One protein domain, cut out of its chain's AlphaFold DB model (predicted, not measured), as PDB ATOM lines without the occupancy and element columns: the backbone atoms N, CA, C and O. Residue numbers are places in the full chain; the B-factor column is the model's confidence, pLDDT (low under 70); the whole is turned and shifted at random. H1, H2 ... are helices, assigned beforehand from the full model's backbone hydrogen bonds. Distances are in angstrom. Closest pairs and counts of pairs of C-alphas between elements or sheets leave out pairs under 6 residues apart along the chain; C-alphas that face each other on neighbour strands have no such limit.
ATOM      1  N   ASP A 434      65.881 -51.026 -42.681       96.62
ATOM      2  CA  ASP A 434      65.250 -49.935 -43.442       96.62
ATOM      3  C   ASP A 434      63.729 -50.107 -43.603       96.62
ATOM      4  O   ASP A 434      63.038 -49.131 -43.883       96.62
ATOM      5  N   GLN A 435      63.206 -51.314 -43.360       98.00
ATOM      6  CA  GLN A 435      61.772 -51.619 -43.315       98.00
ATOM      7  C   GLN A 435      61.179 -51.442 -41.904       98.00
ATOM      8  O   GLN A 435      60.005 -51.753 -41.680       98.00
ATOM      9  N   ILE A 436      61.978 -50.944 -40.950       98.31
ATOM     10  CA  ILE A 436      61.550 -50.541 -39.610       98.31
ATOM     11  C   ILE A 436      61.552 -49.016 -39.517       98.31
ATOM     12  O   ILE A 436      62.560 -48.351 -39.782       98.31
ATOM     13  N   SER A 437      60.434 -48.463 -39.057       98.06
ATOM     14  CA  SER A 437      60.299 -47.034 -38.783       98.06
ATOM     15  C   SER A 437      60.121 -46.765 -37.293       98.06
ATOM     16  O   SER A 437      59.436 -47.506 -36.591       98.06
ATOM     17  N   THR A 438      60.723 -45.676 -36.821       96.19
ATOM     18  CA  THR A 438      60.528 -45.151 -35.453       96.19
ATOM     19  C   THR A 438      60.060 -43.697 -35.470       96.19
ATOM     20  O   THR A 438      59.972 -43.049 -34.434       96.19
ATOM     21  N   THR A 439      59.820 -43.147 -36.661       96.38
ATOM     22  CA  THR A 439      59.327 -41.786 -36.863       96.38
ATOM     23  C   THR A 439      58.218 -41.785 -37.902       96.38
ATOM     24  O   THR A 439      58.144 -42.671 -38.761       96.38
ATOM     25  N   LYS A 440      57.374 -40.754 -37.846       95.81
ATOM     26  CA  LYS A 440      56.305 -40.522 -38.821       95.81
ATOM     27  C   LYS A 440      56.831 -40.486 -40.258       95.81
ATOM     28  O   LYS A 440      56.291 -41.166 -41.120       95.81
ATOM     29  N   ASP A 441      57.895 -39.728 -40.510       94.69
ATOM     30  CA  ASP A 441      58.423 -39.561 -41.867       94.69
ATOM     31  C   ASP A 441      58.941 -40.874 -42.446       94.69
ATOM     32  O   ASP A 441      58.787 -41.129 -43.636       94.69
ATOM     33  N   GLU A 442      59.545 -41.726 -41.619       96.56
ATOM     34  CA  GLU A 442      59.974 -43.056 -42.043       96.56
ATOM     35  C   GLU A 442      58.792 -43.971 -42.335       96.56
ATOM     36  O   GLU A 442      58.794 -44.626 -43.374       96.56
ATOM     37  N   ALA A 443      57.777 -43.970 -41.464       96.56
ATOM     38  CA  ALA A 443      56.589 -44.810 -41.595       96.56
ATOM     39  C   ALA A 443      55.864 -44.604 -42.934       96.56
ATOM     40  O   ALA A 443      55.282 -45.540 -43.476       96.56
ATOM     41  N   LEU A 444      55.935 -43.387 -43.484       95.12
ATOM     42  CA  LEU A 444      55.228 -42.983 -44.700       95.12
ATOM     43  C   LEU A 444      56.048 -43.125 -45.997       95.12
ATOM     44  O   LEU A 444      55.530 -42.837 -47.078       95.12
ATOM     45  N   LYS A 445      57.307 -43.592 -45.941       92.75
ATOM     46  CA  LYS A 445      58.151 -43.792 -47.144       92.75
ATOM     47  C   LYS A 445      57.644 -44.917 -48.057       92.75
ATOM     48  O   LYS A 445      57.939 -44.915 -49.255       92.75
ATOM     49  N   GLY A 446      56.833 -45.829 -47.518       91.69
ATOM     50  CA  GLY A 446      56.438 -47.079 -48.169       91.69
ATOM     51  C   GLY A 446      57.494 -48.179 -48.012       91.69
ATOM     52  O   GLY A 446      58.636 -47.889 -47.680       91.69
ATOM     53  N   ASP A 447      57.095 -49.435 -48.245       94.94
ATOM     54  CA  ASP A 447      57.901 -50.647 -47.960       94.94
ATOM     55  C   ASP A 447      58.325 -50.778 -46.478       94.94
ATOM     56  O   ASP A 447      59.376 -51.324 -46.152       94.94
ATOM     57  N   ILE A 448      57.500 -50.263 -45.561       98.19
ATOM     58  CA  ILE A 448      57.708 -50.398 -44.117       98.19
ATOM     59  C   ILE A 448      56.890 -51.582 -43.607       98.19
ATOM     60  O   ILE A 448      55.666 -51.604 -43.736       98.19
ATOM     61  N   ILE A 449      57.567 -52.539 -42.978       97.88
ATOM     62  CA  ILE A 449      56.935 -53.718 -42.379       97.88
ATOM     63  C   ILE A 449      56.417 -53.390 -40.980       97.88
ATOM     64  O   ILE A 449      55.319 -53.807 -40.618       97.88
ATOM     65  N   PHE A 450      57.175 -52.627 -40.188       97.88
ATOM     66  CA  PHE A 450      56.780 -52.307 -38.818       97.88
ATOM     67  C   PHE A 450      57.116 -50.867 -38.422       97.88
ATOM     68  O   PHE A 450      58.209 -50.358 -38.691       97.88
ATOM     69  N   HIS A 451      56.167 -50.220 -37.750       97.75
ATOM     70  CA  HIS A 451      56.367 -48.956 -37.052       97.75
ATOM     71  C   HIS A 451      56.346 -49.163 -35.542       97.75
ATOM     72  O   HIS A 451      55.397 -49.737 -35.012       97.75
ATOM     73  N   TYR A 452      57.390 -48.696 -34.862       96.44
ATOM     74  CA  TYR A 452      57.493 -48.783 -33.411       96.44
ATOM     75  C   TYR A 452      56.806 -47.602 -32.724       96.44
ATOM     76  O   TYR A 452      57.161 -46.453 -32.986       96.44
ATOM     77  N   GLY A 453      55.894 -47.913 -31.801       93.56
ATOM     78  CA  GLY A 453      55.106 -46.933 -31.060       93.56
ATOM     79  C   GLY A 453      53.891 -46.423 -31.834       93.56
ATOM     80  O   GLY A 453      53.456 -47.032 -32.819       93.56
ATOM     81  N   ASP A 454      53.342 -45.318 -31.342       95.50
ATOM     82  CA  ASP A 454      52.160 -44.668 -31.899       95.50
ATOM     83  C   ASP A 454      52.485 -43.878 -33.169       95.50
ATOM     84  O   ASP A 454      53.497 -43.173 -33.253       95.50
ATOM     85  N   LEU A 455      51.561 -43.909 -34.132       97.25
ATOM     86  CA  LEU A 455      51.661 -43.162 -35.379       97.25
ATOM     87  C   LEU A 455      50.606 -42.047 -35.447       97.25
ATOM     88  O   LEU A 455      49.433 -42.286 -35.737       97.25
ATOM     89  N   TYR A 456      51.053 -40.806 -35.245       96.19
ATOM     90  CA  TYR A 456      50.200 -39.611 -35.241       96.19
ATOM     91  C   TYR A 456      50.089 -38.953 -36.627       96.19
ATOM     92  O   TYR A 456      51.014 -38.278 -37.111       96.19
ATOM     93  N   LEU A 457      48.934 -39.106 -37.277       95.38
ATOM     94  CA  LEU A 457      48.646 -38.585 -38.620       95.38
ATOM     95  C   LEU A 457      47.453 -37.616 -38.649       95.38
ATOM     96  O   LEU A 457      46.877 -37.378 -39.709       95.38
ATOM     97  N   ASP A 458      47.152 -36.966 -37.526       87.00
ATOM     98  CA  ASP A 458      45.973 -36.099 -37.346       87.00
ATOM     99  C   ASP A 458      45.958 -34.831 -38.199       87.00
ATOM    100  O   ASP A 458      44.988 -34.086 -38.189       87.00
ATOM    101  N   SER A 459      47.010 -34.564 -38.966       89.62
ATOM    102  CA  SER A 459      47.031 -33.486 -39.956       89.62
ATOM    103  C   SER A 459      46.502 -33.913 -41.333       89.62
ATOM    104  O   SER A 459      46.364 -33.067 -42.216       89.62
ATOM    105  N   LEU A 460      46.277 -35.210 -41.568       92.00
ATOM    106  CA  LEU A 460      45.846 -35.732 -42.866       92.00
ATOM    107  C   LEU A 460      44.327 -35.627 -43.020       92.00
ATOM    108  O   LEU A 460      43.574 -36.218 -42.254       92.00
ATOM    109  N   THR A 461      43.877 -34.910 -44.051       92.94
ATOM    110  CA  THR A 461      42.447 -34.745 -44.379       92.94
ATOM    111  C   THR A 461      41.950 -35.705 -45.464       92.94
ATOM    112  O   THR A 461      40.737 -35.879 -45.620       92.94
ATOM    113  N   SER A 462      42.879 -36.350 -46.183       92.50
ATOM    114  CA  SER A 462      42.646 -37.342 -47.238       92.50
ATOM    115  C   SER A 462      43.608 -38.526 -47.094       92.50
ATOM    116  O   SER A 462      44.748 -38.355 -46.659       92.50
ATOM    117  N   ALA A 463      43.152 -39.721 -47.481       92.56
ATOM    118  CA  ALA A 463      43.952 -40.949 -47.519       92.56
ATOM    119  C   ALA A 463      44.612 -41.202 -48.892       92.56
ATOM    120  O   ALA A 463      45.251 -42.237 -49.100       92.56
ATOM    121  N   GLU A 464      44.449 -40.291 -49.853       91.31
ATOM    122  CA  GLU A 464      45.028 -40.437 -51.188       91.31
ATOM    123  C   GLU A 464      46.563 -40.496 -51.131       91.31
ATOM    124  O   GLU A 464      47.219 -39.655 -50.521       91.31
ATOM    125  N   GLY A 465      47.147 -41.527 -51.752       88.56
ATOM    126  CA  GLY A 465      48.598 -41.742 -51.759       88.56
ATOM    127  C   GLY A 465      49.196 -42.187 -50.418       88.56
ATOM    128  O   GLY A 465      50.409 -42.398 -50.350       88.56
ATOM    129  N   LEU A 466      48.376 -42.372 -49.376       93.62
ATOM    130  CA  LEU A 466      48.831 -42.781 -48.053       93.62
ATOM    131  C   LEU A 466      49.390 -44.211 -48.087       93.62
ATOM    132  O   LEU A 466      48.694 -45.166 -48.435       93.62
ATOM    133  N   LYS A 467      50.660 -44.353 -47.701       94.88
ATOM    134  CA  LYS A 467      51.341 -45.641 -47.543       94.88
ATOM    135  C   LYS A 467      51.604 -45.870 -46.064       94.88
ATOM    136  O   LYS A 467      52.519 -45.273 -45.510       94.88
ATOM    137  N   LEU A 468      50.773 -46.697 -45.440       96.75
ATOM    138  CA  LEU A 468      50.963 -47.095 -44.050       96.75
ATOM    139  C   LEU A 468      51.890 -48.316 -43.955       96.75
ATOM    140  O   LEU A 468      51.930 -49.116 -44.895       96.75
ATOM    141  N   PRO A 469      52.606 -48.469 -42.828       97.69
ATOM    142  CA  PRO A 469      53.290 -49.708 -42.473       97.69
ATOM    143  C   PRO A 469      52.351 -50.918 -42.499       97.69
ATOM    144  O   PRO A 469      51.159 -50.783 -42.211       97.69
ATOM    145  N   GLU A 470      52.886 -52.111 -42.761       97.00
ATOM    146  CA  GLU A 470      52.103 -53.353 -42.643       97.00
ATOM    147  C   GLU A 470      51.627 -53.586 -41.203       97.00
ATOM    148  O   GLU A 470      50.523 -54.081 -40.985       97.00
ATOM    149  N   LYS A 471      52.442 -53.208 -40.212       96.38
ATOM    150  CA  LYS A 471      52.145 -53.348 -38.782       96.38
ATOM    151  C   LYS A 471      52.541 -52.094 -38.004       96.38
ATOM    152  O   LYS A 471      53.574 -51.484 -38.283       96.38
ATOM    153  N   ILE A 472      51.750 -51.742 -36.997       96.56
ATOM    154  CA  ILE A 472      52.010 -50.626 -36.075       96.56
ATOM    155  C   ILE A 472      52.012 -51.170 -34.645       96.56
ATOM    156  O   ILE A 472      51.115 -51.926 -34.280       96.56
ATOM    157  N   GLY A 473      53.038 -50.826 -33.866       93.25
ATOM    158  CA  GLY A 473      53.208 -51.296 -32.490       93.25
ATOM    159  C   GLY A 473      52.291 -50.614 -31.476       93.25
ATOM    160  O   GLY A 473      51.866 -51.270 -30.537       93.25
ATOM    161  N   GLY A 474      51.976 -49.333 -31.672       92.31
ATOM    162  CA  GLY A 474      51.071 -48.568 -30.812       92.31
ATOM    163  C   GLY A 474      49.741 -48.240 -31.484       92.31
ATOM    164  O   GLY A 474      49.233 -49.013 -32.305       92.31
ATOM    165  N   ASP A 475      49.199 -47.080 -31.141       95.06
ATOM    166  CA  ASP A 475      47.970 -46.527 -31.707       95.06
ATOM    167  C   ASP A 475      48.199 -45.903 -33.096       95.06
ATOM    168  O   ASP A 475      49.292 -45.444 -33.439       95.06
ATOM    169  N   LEU A 476      47.140 -45.829 -33.907       97.19
ATOM    170  CA  LEU A 476      47.128 -45.074 -35.163       97.19
ATOM    171  C   LEU A 476      46.076 -43.966 -35.101       97.19
ATOM    172  O   LEU A 476      44.877 -44.244 -35.042       97.19
ATOM    173  N   TYR A 477      46.525 -42.718 -35.203       97.25
ATOM    174  CA  TYR A 477      45.668 -41.537 -35.136       97.25
ATOM    175  C   TYR A 477      45.489 -40.907 -36.517       97.25
ATOM    176  O   TYR A 477      46.456 -40.514 -37.172       97.25
ATOM    177  N   LEU A 478      44.244 -40.860 -36.987       95.69
ATOM    178  CA  LEU A 478      43.826 -40.332 -38.289       95.69
ATOM    179  C   LEU A 478      42.582 -39.446 -38.122       95.69
ATOM    180  O   LEU A 478      41.648 -39.477 -38.930       95.69
ATOM    181  N   ASP A 479      42.557 -38.657 -37.051       93.12
ATOM    182  CA  ASP A 479      41.343 -37.998 -36.578       93.12
ATOM    183  C   ASP A 479      40.791 -36.936 -37.536       93.12
ATOM    184  O   ASP A 479      39.583 -36.714 -37.571       93.12
ATOM    185  N   SER A 480      41.631 -36.339 -38.383       94.31
ATOM    186  CA  SER A 480      41.201 -35.319 -39.355       94.31
ATOM    187  C   SER A 480      40.761 -35.865 -40.715       94.31
ATOM    188  O   SER A 480      40.402 -35.072 -41.594       94.31
ATOM    189  N   LEU A 481      40.768 -37.186 -40.931       95.12
ATOM    190  CA  LEU A 481      40.285 -37.749 -42.190       95.12
ATOM    191  C   LEU A 481      38.795 -37.445 -42.376       95.12
ATOM    192  O   LEU A 481      37.965 -37.780 -41.536       95.12
ATOM    193  N   THR A 482      38.451 -36.866 -43.525       93.12
ATOM    194  CA  THR A 482      37.058 -36.523 -43.869       93.12
ATOM    195  C   THR A 482      36.355 -37.624 -44.670       93.12
ATOM    196  O   THR A 482      35.127 -37.647 -44.781       93.12
ATOM    197  N   SER A 483      37.121 -38.571 -45.221       92.50
ATOM    198  CA  SER A 483      36.615 -39.715 -45.977       92.50
ATOM    199  C   SER A 483      37.490 -40.953 -45.779       92.50
ATOM    200  O   SER A 483      38.707 -40.855 -45.656       92.50
ATOM    201  N   ALA A 484      36.859 -42.130 -45.781       91.00
ATOM    202  CA  ALA A 484      37.533 -43.433 -45.775       91.00
ATOM    203  C   ALA A 484      37.915 -43.923 -47.185       91.00
ATOM    204  O   ALA A 484      38.417 -45.038 -47.347       91.00
ATOM    205  N   GLU A 485      37.604 -43.147 -48.222       90.69
ATOM    206  CA  GLU A 485      37.888 -43.521 -49.604       90.69
ATOM    207  C   GLU A 485      39.397 -43.659 -49.839       90.69
ATOM    208  O   GLU A 485      40.189 -42.829 -49.404       90.69
ATOM    209  N   GLY A 486      39.807 -44.756 -50.481       87.69
ATOM    210  CA  GLY A 486      41.221 -45.059 -50.728       87.69
ATOM    211  C   GLY A 486      42.024 -45.517 -49.502       87.69
ATOM    212  O   GLY A 486      43.140 -46.003 -49.682       87.69
ATOM    213  N   LEU A 487      41.465 -45.455 -48.285       94.44
ATOM    214  CA  LEU A 487      42.165 -45.830 -47.055       94.44
ATOM    215  C   LEU A 487      42.436 -47.343 -46.996       94.44
ATOM    216  O   LEU A 487      41.521 -48.173 -46.921       94.44
ATOM    217  N   LYS A 488      43.722 -47.698 -47.005       94.06
ATOM    218  CA  LYS A 488      44.221 -49.051 -46.735       94.06
ATOM    219  C   LYS A 488      44.843 -49.055 -45.347       94.06
ATOM    220  O   LYS A 488      45.716 -48.236 -45.087       94.06
ATOM    221  N   LEU A 489      44.363 -49.935 -44.477       95.81
ATOM    222  CA  LEU A 489      44.821 -50.020 -43.092       95.81
ATOM    223  C   LEU A 489      45.913 -51.093 -42.939       95.81
ATOM    224  O   LEU A 489      45.939 -52.021 -43.753       95.81
ATOM    225  N   PRO A 490      46.783 -50.972 -41.917       95.81
ATOM    226  CA  PRO A 490      47.744 -52.009 -41.546       95.81
ATOM    227  C   PRO A 490      47.065 -53.355 -41.264       95.81
ATOM    228  O   PRO A 490      45.885 -53.414 -40.916       95.81
ATOM    229  N   GLU A 491      47.824 -54.441 -41.362       94.31
ATOM    230  CA  GLU A 491      47.372 -55.787 -41.000       94.31
ATOM    231  C   GLU A 491      47.180 -55.947 -39.486       94.31
ATOM    232  O   GLU A 491      46.246 -56.623 -39.051       94.31
ATOM    233  N   LYS A 492      48.058 -55.325 -38.686       93.81
ATOM    234  CA  LYS A 492      48.009 -55.317 -37.214       93.81
ATOM    235  C   LYS A 492      48.296 -53.909 -36.690       93.81
ATOM    236  O   LYS A 492      49.237 -53.259 -37.145       93.81
ATOM    237  N   ILE A 493      47.510 -53.477 -35.713       94.50
ATOM    238  CA  ILE A 493      47.755 -52.295 -34.879       94.50
ATOM    239  C   ILE A 493      47.771 -52.817 -33.440       94.50
ATOM    240  O   ILE A 493      46.893 -53.605 -33.088       94.50
ATOM    241  N   GLY A 494      48.810 -52.489 -32.672       88.56
ATOM    242  CA  GLY A 494      48.952 -52.953 -31.289       88.56
ATOM    243  C   GLY A 494      47.947 -52.296 -30.344       88.56
ATOM    244  O   GLY A 494      47.443 -52.968 -29.449       88.56
ATOM    245  N   GLY A 495      47.618 -51.026 -30.591       88.62
ATOM    246  CA  GLY A 495      46.569 -50.287 -29.890       88.62
ATOM    247  C   GLY A 495      45.324 -50.013 -30.744       88.62
ATOM    248  O   GLY A 495      44.940 -50.799 -31.617       88.62
ATOM    249  N   GLY A 496      44.688 -48.871 -30.495       92.62
ATOM    250  CA  GLY A 496      43.479 -48.410 -31.166       92.62
ATOM    251  C   GLY A 496      43.736 -47.657 -32.474       92.62
ATOM    252  O   GLY A 496      44.771 -47.027 -32.695       92.62
ATOM    253  N   LEU A 497      42.743 -47.691 -33.361       96.50
ATOM    254  CA  LEU A 497      42.672 -46.863 -34.562       96.50
ATOM    255  C   LEU A 497      41.633 -45.753 -34.377       96.50
ATOM    256  O   LEU A 497      40.427 -46.014 -34.383       96.50
ATOM    257  N   TYR A 498      42.110 -44.514 -34.287       95.69
ATOM    258  CA  TYR A 498      41.311 -43.320 -34.025       95.69
ATOM    259  C   TYR A 498      40.968 -42.591 -35.326       95.69
ATOM    260  O   TYR A 498      41.839 -42.212 -36.110       95.69
ATOM    261  N   LEU A 499      39.667 -42.453 -35.586       94.12
ATOM    262  CA  LEU A 499      39.118 -41.907 -36.833       94.12
ATOM    263  C   LEU A 499      37.964 -40.935 -36.550       94.12
ATOM    264  O   LEU A 499      36.889 -41.056 -37.142       94.12
ATOM    265  N   SER A 500      38.107 -40.027 -35.583       92.56
ATOM    266  CA  SER A 500      37.007 -39.158 -35.120       92.56
ATOM    267  C   SER A 500      36.342 -38.326 -36.228       92.56
ATOM    268  O   SER A 500      35.128 -38.122 -36.167       92.56
ATOM    269  N   GLY A 501      37.075 -37.939 -37.274       89.94
ATOM    270  CA  GLY A 501      36.557 -37.224 -38.446       89.94
ATOM    271  C   GLY A 501      35.661 -38.045 -39.382       89.94
ATOM    272  O   GLY A 501      34.930 -37.471 -40.192       89.94
ATOM    273  N   LEU A 502      35.648 -39.380 -39.264       94.25
ATOM    274  CA  LEU A 502      34.813 -40.247 -40.097       94.25
ATOM    275  C   LEU A 502      33.421 -40.476 -39.509       94.25
ATOM    276  O   LEU A 502      33.228 -40.683 -38.309       94.25
ATOM    277  N   THR A 503      32.432 -40.571 -40.397       95.12
ATOM    278  CA  THR A 503      31.057 -40.895 -40.005       95.12
ATOM    279  C   THR A 503      30.943 -42.317 -39.447       95.12
ATOM    280  O   THR A 503      31.676 -43.234 -39.834       95.12
ATOM    281  N   TYR A 504      29.931 -42.548 -38.606       92.50
ATOM    282  CA  TYR A 504      29.621 -43.877 -38.068       92.50
ATOM    283  C   TYR A 504      29.498 -44.954 -39.162       92.50
ATOM    284  O   TYR A 504      30.001 -46.068 -39.007       92.50
ATOM    285  N   ASN A 505      28.863 -44.625 -40.293       95.31
ATOM    286  CA  ASN A 505      28.680 -45.566 -41.399       95.31
ATOM    287  C   ASN A 505      30.011 -45.955 -42.055       95.31
ATOM    288  O   ASN A 505      30.215 -47.133 -42.347       95.31
ATOM    289  N   GLN A 506      30.934 -45.006 -42.230       94.81
ATOM    290  CA  GLN A 506      32.276 -45.290 -42.744       94.81
ATOM    291  C   GLN A 506      33.062 -46.182 -41.775       94.81
ATOM    292  O   GLN A 506      33.573 -47.223 -42.193       94.81
ATOM    293  N   LYS A 507      33.068 -45.862 -40.472       95.06
ATOM    294  CA  LYS A 507      33.696 -46.714 -39.443       95.06
ATOM    295  C   LYS A 507      33.106 -48.126 -39.434       95.06
ATOM    296  O   LYS A 507      33.838 -49.108 -39.358       95.06
ATOM    297  N   LYS A 508      31.782 -48.260 -39.575       94.88
ATOM    298  CA  LYS A 508      31.092 -49.560 -39.637       94.88
ATOM    299  C   LYS A 508      31.518 -50.401 -40.844       94.88
ATOM    300  O   LYS A 508      31.641 -51.618 -40.715       94.88
ATOM    301  N   ILE A 509      31.740 -49.781 -42.004       95.25
ATOM    302  CA  ILE A 509      32.265 -50.472 -43.193       95.25
ATOM    303  C   ILE A 509      33.704 -50.932 -42.942       95.25
ATOM    304  O   ILE A 509      34.024 -52.088 -43.219       95.25
ATOM    305  N   LEU A 510      34.546 -50.069 -42.365       94.75
ATOM    306  CA  LEU A 510      35.928 -50.416 -42.029       94.75
ATOM    307  C   LEU A 510      35.997 -51.571 -41.022       94.75
ATOM    308  O   LEU A 510      36.712 -52.530 -41.283       94.75
ATOM    309  N   ARG A 511      35.178 -51.566 -39.961       95.31
ATOM    310  CA  ARG A 511      35.099 -52.667 -38.975       95.31
ATOM    311  C   ARG A 511      34.712 -54.007 -39.604       95.31
ATOM    312  O   ARG A 511      35.165 -55.052 -39.163       95.31
ATOM    313  N   ARG A 512      33.885 -53.999 -40.656       94.38
ATOM    314  CA  ARG A 512      33.550 -55.226 -41.407       94.38
ATOM    315  C   ARG A 512      34.699 -55.705 -42.287       94.38
ATOM    316  O   ARG A 512      34.845 -56.906 -42.481       94.38
ATOM    317  N   ARG A 513      35.467 -54.774 -42.853       94.88
ATOM    318  CA  ARG A 513      36.591 -55.074 -43.747       94.88
ATOM    319  C   ARG A 513      37.845 -55.505 -42.982       94.88
ATOM    320  O   ARG A 513      38.571 -56.359 -43.475       94.88
ATOM    321  N   TYR A 514      38.065 -54.937 -41.800       94.94
ATOM    322  CA  TYR A 514      39.210 -55.181 -40.927       94.94
ATOM    323  C   TYR A 514      38.715 -55.585 -39.530       94.94
ATOM    324  O   TYR A 514      38.805 -54.798 -38.589       94.94
TER     325      TYR A 514
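AT A GLANCE: This is residues 434 to 514 of the 520 residues of an uncharacterized protein of Candidatus Nomurabacteria bacterium RIFCSPHIGHO2_02_FULL_42_24 (UniProt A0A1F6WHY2). What shape is this? It has little regular structure: the chain winds in stacked turns tied by short parallel pairings, with H2 at one end and H1 near the other. What is named? Of 81 printed residues, 14 are in two named helices, H1 then H2; there is no named strand, and the class is all helix. How large is it? It is compact, radius of gyration of the C-alphas 11.8 A, and elongated, spanning 36 by 21 by 17 A.

IN THESE COORDINATES: Where is the longest helix? H2, residues 504 to 513, is 14.4 A long and ends at C-alpha 513 (36.591, -55.074, -43.747). Where is the other? H1, residues 440 to 443, is 5.1 A long and begins at C-alpha 440 (56.305, -40.522, -38.821).

HOW THE PARTS SIT: Do the helices meet? H2 and H1 are apart. How are their backbones? Every O i to N i+4 pair in H2 is within hydrogen-bond range; H1 is too short for one. What pairs between them? For instance, residues 476 to 477 pair parallel with residues 455 to 456 and 497 to 498.

THE WHOLE: What lies farthest apart? The C-alphas of Asp 434 and Asn 505, 36.9 A. Is it continuous? The printed part has no cut, and H1 to H2 is a long link of 60 residues. Is confidence low anywhere? No printed residue is under 70.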